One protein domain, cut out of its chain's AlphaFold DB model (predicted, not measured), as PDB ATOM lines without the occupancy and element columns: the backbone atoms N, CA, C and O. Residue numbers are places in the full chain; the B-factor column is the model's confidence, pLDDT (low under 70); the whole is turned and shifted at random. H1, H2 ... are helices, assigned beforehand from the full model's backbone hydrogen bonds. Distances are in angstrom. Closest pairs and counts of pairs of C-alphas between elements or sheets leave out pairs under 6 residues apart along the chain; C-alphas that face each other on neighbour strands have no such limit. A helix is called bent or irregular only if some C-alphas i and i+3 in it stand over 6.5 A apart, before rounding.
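AT A GLANCE: This is residues 8 to 50 of the 89 residues of an uncharacterized protein of Acidobacteria bacterium (UniProt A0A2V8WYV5). One long helix, H2, makes the length of the domain, and a shorter helix, H1, meets its first residues at nearly a right angle, so that the two form an L with the tight link of residues 21 to 25 at its corner. Most of the long arm sticks out: residues 31 to 50, of which 31 to 49 belong to H2, stand free. The printed part has 43 residues with two named helices, H1 then H2 along the chain, and no named strand; the class is all helix. It is only just loose, close to extended, with a radius of gyration of the C-alphas of 13.8 A, and it is only just elongated, with spans of 41 by 21 by 12 A.

HOW THE PARTS SIT: H2, residues 26 to 49, is the longest helix, and H1, residues 9 to 20, touches it. The closest C-alphas of the two are those of Ala 19 and Arg 26, 5.1 A apart, and 9 pairs of C-alphas are within 8 A. H2 touches H1 with residues 26 to 30 alone, and H1 touches H2 with residues 15 to 19 alone. Their lines are about perpendicular, at 75 degrees, and their centres are 19.4 A apart. In H1 and H2 every O i to N i+4 pair is within hydrogen-bond range.

IN THESE COORDINATES: H2 has 24 residues and measures 34.7 A from C-alpha 26 at (278.861, 258.866, 144.313) to C-alpha 49 at (292.541, 290.690, 146.721). H1 has 12 residues and measures 16.7 A from its first C-alpha, that of Lys 9 at (265.398, 264.477, 143.444), to its last, that of Ser 20. Neither helix is bent.

THE WHOLE: The two C-alphas farthest apart are those of Asp 23 and Asp 50, at 41.6 A. The printed part has no cut, and the link from H1 to H2 is tight. The mean pLDDT of the printed part is 93.3, and no printed residue is under 70.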
ATOM      1  N   ASP A   8     268.021 266.952 146.790       96.81
ATOM      2  CA  ASP A   8     266.759 266.944 146.066       96.81
ATOM      3  C   ASP A   8     266.762 265.858 144.968       96.81
ATOM      4  O   ASP A   8     267.803 265.319 144.572       96.81
ATOM      5  N   LYS A   9     265.574 265.539 144.447       96.00
ATOM      6  CA  LYS A   9     265.398 264.477 143.444       96.00
ATOM      7  C   LYS A   9     266.218 264.710 142.172       96.00
ATOM      8  O   LYS A   9     266.732 263.752 141.600       96.00
ATOM      9  N   ARG A  10     266.326 265.961 141.717       97.19
ATOM     10  CA  ARG A  10     267.052 266.321 140.493       97.19
ATOM     11  C   ARG A  10     268.551 266.137 140.701       97.19
ATOM     12  O   ARG A  10     269.206 265.516 139.870       97.19
ATOM     13  N   THR A  11     269.070 266.631 141.817       94.31
ATOM     14  CA  THR A  11     270.487 266.561 142.168       94.31
ATOM     15  C   THR A  11     270.923 265.121 142.432       94.31
ATOM     16  O   THR A  11     271.987 264.715 141.969       94.31
ATOM     17  N   ASN A  12     270.087 264.301 143.083       95.25
ATOM     18  CA  ASN A  12     270.390 262.879 143.256       95.25
ATOM     19  C   ASN A  12     270.432 262.123 141.917       95.25
ATOM     20  O   ASN A  12     271.339 261.323 141.707       95.25
ATOM     21  N   LYS A  13     269.499 262.402 140.995       95.94
ATOM     22  CA  LYS A  13     269.517 261.792 139.656       95.94
ATOM     23  C   LYS A  13     270.795 262.153 138.893       95.94
ATOM     24  O   LYS A  13     271.444 261.277 138.334       95.94
ATOM     25  N   LEU A  14     271.184 263.426 138.927       95.06
ATOM     26  CA  LEU A  14     272.429 263.879 138.310       95.06
ATOM     27  C   LEU A  14     273.655 263.196 138.937       95.06
ATOM     28  O   LEU A  14     274.559 262.771 138.225       95.06
ATOM     29  N   LEU A  15     273.681 263.052 140.266       94.81
ATOM     30  CA  LEU A  15     274.760 262.354 140.962       94.81
ATOM     31  C   LEU A  15     274.861 260.883 140.533       94.81
ATOM     32  O   LEU A  15     275.965 260.366 140.392       94.81
ATOM     33  N   GLU A  16     273.729 260.214 140.323       94.44
ATOM     34  CA  GLU A  16     273.681 258.836 139.825       94.44
ATOM     35  C   GLU A  16     274.219 258.718 138.397       94.44
ATOM     36  O   GLU A  16     275.052 257.852 138.131       94.44
ATOM     37  N   GLU A  17     273.808 259.624 137.507       94.75
ATOM     38  CA  GLU A  17     274.303 259.692 136.128       94.75
ATOM     39  C   GLU A  17     275.820 259.924 136.094       94.75
ATOM     40  O   GLU A  17     276.544 259.180 135.436       94.75
ATOM     41  N   LEU A  18     276.331 260.889 136.862       93.31
ATOM     42  CA  LEU A  18     277.765 261.187 136.925       93.31
ATOM     43  C   LEU A  18     278.572 260.046 137.552       93.31
ATOM     44  O   LEU A  18     279.656 259.711 137.075       93.31
ATOM     45  N   ALA A  19     278.040 259.421 138.602       94.50
ATOM     46  CA  ALA A  19     278.697 258.299 139.255       94.50
ATOM     47  C   ALA A  19     278.761 257.061 138.352       94.50
ATOM     48  O   ALA A  19     279.693 256.273 138.497       94.50
ATOM     49  N   SER A  20     277.824 256.889 137.410       93.19
ATOM     50  CA  SER A  20     277.828 255.754 136.474       93.19
ATOM     51  C   SER A  20     279.118 255.667 135.648       93.19
ATOM     52  O   SER A  20     279.607 254.572 135.391       93.19
ATOM     53  N   TYR A  21     279.741 256.811 135.345       89.69
ATOM     54  CA  TYR A  21     281.027 256.893 134.643       89.69
ATOM     55  C   TYR A  21     282.250 256.633 135.543       89.69
ATOM     56  O   TYR A  21     283.384 256.665 135.072       89.69
ATOM     57  N   ARG A  22     282.039 256.418 136.848       85.88
ATOM     58  CA  ARG A  22     283.070 256.212 137.882       85.88
ATOM     59  C   ARG A  22     282.728 255.008 138.769       85.88
ATOM     60  O   ARG A  22     282.781 255.105 139.998       85.88
ATOM     61  N   ASP A  23     282.289 253.910 138.156       89.19
ATOM     62  CA  ASP A  23     281.924 252.654 138.833       89.19
ATOM     63  C   ASP A  23     280.849 252.814 139.928       89.19
ATOM     64  O   ASP A  23     280.829 252.110 140.937       89.19
ATOM     65  N   GLY A  24     279.955 253.791 139.769       88.75
ATOM     66  CA  GLY A  24     278.894 254.090 140.731       88.75
ATOM     67  C   GLY A  24     279.364 254.833 141.988       88.75
ATOM     68  O   GLY A  24     278.578 254.999 142.928       88.75
ATOM     69  N   ASN A  25     280.609 255.325 142.042       91.88
ATOM     70  CA  ASN A  25     281.151 255.965 143.240       91.88
ATOM     71  C   ASN A  25     280.674 257.416 143.423       91.88
ATOM     72  O   ASN A  25     281.378 258.387 143.145       91.88
ATOM     73  N   ARG A  26     279.480 257.564 144.003       92.62
ATOM     74  CA  ARG A  26     278.861 258.866 144.313       92.62
ATOM     75  C   ARG A  26     279.728 259.754 145.213       92.62
ATOM     76  O   ARG A  26     279.747 260.968 145.057       92.62
ATOM     77  N   SER A  27     280.460 259.162 146.158       91.75
ATOM     78  CA  SER A  27     281.285 259.935 147.100       91.75
ATOM     79  C   SER A  27     282.489 260.591 146.426       91.75
ATOM     80  O   SER A  27     282.923 261.649 146.872       91.75
ATOM     81  N   VAL A  28     283.036 259.978 145.370       92.62
ATOM     82  CA  VAL A  28     284.104 260.587 144.564       92.62
ATOM     83  C   VAL A  28     283.576 261.819 143.840       92.62
ATOM     84  O   VAL A  28     284.169 262.881 143.986       92.62
ATOM     85  N   ILE A  29     282.419 261.707 143.181       93.44
ATOM     86  CA  ILE A  29     281.794 262.833 142.469       93.44
ATOM     87  C   ILE A  29     281.532 264.014 143.409       93.44
ATOM     88  O   ILE A  29     281.864 265.150 143.087       93.44
ATOM     89  N   VAL A  30     280.983 263.752 144.600       93.00
ATOM     90  CA  VAL A  30     280.719 264.811 145.589       93.00
ATOM     91  C   VAL A  30     282.013 265.496 146.036       93.00
ATOM     92  O   VAL A  30     282.039 266.717 146.157       93.00
ATOM     93  N   ARG A  31     283.101 264.746 146.257       92.62
ATOM     94  CA  ARG A  31     284.396 265.341 146.627       92.62
ATOM     95  C   ARG A  31     284.993 266.182 145.504       92.62
ATOM     96  O   ARG A  31     285.481 267.267 145.788       92.62
ATOM     97  N   GLU A  32     284.933 265.708 144.262       92.62
ATOM     98  CA  GLU A  32     285.403 266.469 143.098       92.62
ATOM     99  C   GLU A  32     284.612 267.777 142.938       92.62
ATOM    100  O   GLU A  32     285.207 268.828 142.726       92.62
ATOM    101  N   ALA A  33     283.289 267.737 143.115       92.25
ATOM    102  CA  ALA A  33     282.447 268.930 143.048       92.25
ATOM    103  C   ALA A  33     282.781 269.949 144.153       92.25
ATOM    104  O   ALA A  33     282.868 271.143 143.878       92.25
ATOM    105  N   ILE A  34     282.996 269.483 145.389       92.38
ATOM    106  CA  ILE A  34     283.408 270.349 146.504       92.38
ATOM    107  C   ILE A  34     284.784 270.958 146.231       92.38
ATOM    108  O   ILE A  34     284.966 272.150 146.455       92.38
ATOM    109  N   GLN A  35     285.736 270.165 145.731       93.50
ATOM    110  CA  GLN A  35     287.071 270.660 145.406       93.50
ATOM    111  C   GLN A  35     287.014 271.728 144.314       93.50
ATOM    112  O   GLN A  35     287.583 272.796 144.486       93.50
ATOM    113  N   LEU A  36     286.265 271.477 143.235       94.44
ATOM    114  CA  LEU A  36     286.077 272.454 142.165       94.44
ATOM    115  C   LEU A  36     285.503 273.768 142.703       94.44
ATOM    116  O   LEU A  36     285.954 274.840 142.314       94.44
ATOM    117  N   TYR A  37     284.520 273.684 143.601       92.44
ATOM    118  CA  TYR A  37     283.939 274.867 144.223       92.44
ATOM    119  C   TYR A  37     284.967 275.609 145.087       92.44
ATOM    120  O   TYR A  37     285.103 276.820 144.961       92.44
ATOM    121  N   ALA A  38     285.738 274.892 145.908       93.69
ATOM    122  CA  ALA A  38     286.794 275.486 146.726       93.69
ATOM    123  C   ALA A  38     287.873 276.179 145.874       93.69
ATOM    124  O   ALA A  38     288.261 277.302 146.180       93.69
ATOM    125  N   ASP A  39     288.302 275.552 144.776       94.12
ATOM    126  CA  ASP A  39     289.283 276.123 143.847       94.12
ATOM    127  C   ASP A  39     288.731 277.379 143.145       94.12
ATOM    128  O   ASP A  39     289.464 278.336 142.877       94.12
ATOM    129  N   MET A  40     287.429 277.387 142.830       94.56
ATOM    130  CA  MET A  40     286.752 278.552 142.261       94.56
ATOM    131  C   MET A  40     286.679 279.713 143.255       94.56
ATOM    132  O   MET A  40     287.019 280.831 142.873       94.56
ATOM    133  N   GLU A  41     286.274 279.455 144.499       94.19
ATOM    134  CA  GLU A  41     286.226 280.465 145.566       94.19
ATOM    135  C   GLU A  41     287.620 281.041 145.831       94.19
ATOM    136  O   GLU A  41     287.804 282.253 145.776       94.19
ATOM    137  N   GLU A  42     288.646 280.192 145.971       94.69
ATOM    138  CA  GLU A  42     290.020 280.661 146.180       94.69
ATOM    139  C   GLU A  42     290.505 281.543 145.016       94.69
ATOM    140  O   GLU A  42     291.204 282.543 145.204       94.69
ATOM    141  N   ARG A  43     290.134 281.198 143.780       92.56
ATOM    142  CA  ARG A  43     290.462 282.020 142.616       92.56
ATOM    143  C   ARG A  43     289.750 283.373 142.654       92.56
ATOM    144  O   ARG A  43     290.371 284.362 142.263       92.56
ATOM    145  N   LEU A  44     288.483 283.420 143.062       93.25
ATOM    146  CA  LEU A  44     287.740 284.673 143.205       93.25
ATOM    147  C   LEU A  44     288.361 285.543 144.297       93.25
ATOM    148  O   LEU A  44     288.680 286.694 144.016       93.25
ATOM    149  N   ASP A  45     288.675 284.966 145.455       94.19
ATOM    150  CA  ASP A  45     289.358 285.664 146.547       94.19
ATOM    151  C   ASP A  45     290.680 286.285 146.087       94.19
ATOM    152  O   ASP A  45     290.984 287.436 146.398       94.19
ATOM    153  N   ARG A  46     291.472 285.557 145.289       93.31
ATOM    154  CA  ARG A  46     292.728 286.086 144.729       93.31
ATOM    155  C   ARG A  46     292.500 287.253 143.769       93.31
ATOM    156  O   ARG A  46     293.288 288.194 143.782       93.31
ATOM    157  N   ILE A  47     291.462 287.191 142.934       92.44
ATOM    158  CA  ILE A  47     291.103 288.289 142.023       92.44
ATOM    159  C   ILE A  47     290.643 289.506 142.830       92.44
ATOM    160  O   ILE A  47     291.070 290.622 142.554       92.44
ATOM    161  N   GLU A  48     289.809 289.304 143.847       90.75
ATOM    162  CA  GLU A  48     289.296 290.385 144.690       90.75
ATOM    163  C   GLU A  48     290.377 291.001 145.588       90.75
ATOM    164  O   GLU A  48     290.327 292.196 145.892       90.75
ATOM    165  N   ALA A  49     291.383 290.217 145.975       93.31
ATOM    166  CA  ALA A  49     292.541 290.690 146.721       93.31
ATOM    167  C   ALA A  49     293.552 291.465 145.857       93.31
ATOM    168  O   ALA A  49     294.356 292.212 146.421       93.31
ATOM    169  N   ASP A  50     293.520 291.327 144.526       96.06
ATOM    170  CA  ASP A  50     294.435 292.020 143.614       96.06
ATOM    171  C   ASP A  50     294.230 293.551 143.693       96.06
ATOM    172  O   ASP A  50     293.152 294.056 143.347       96.06
TER     173      ASP A  50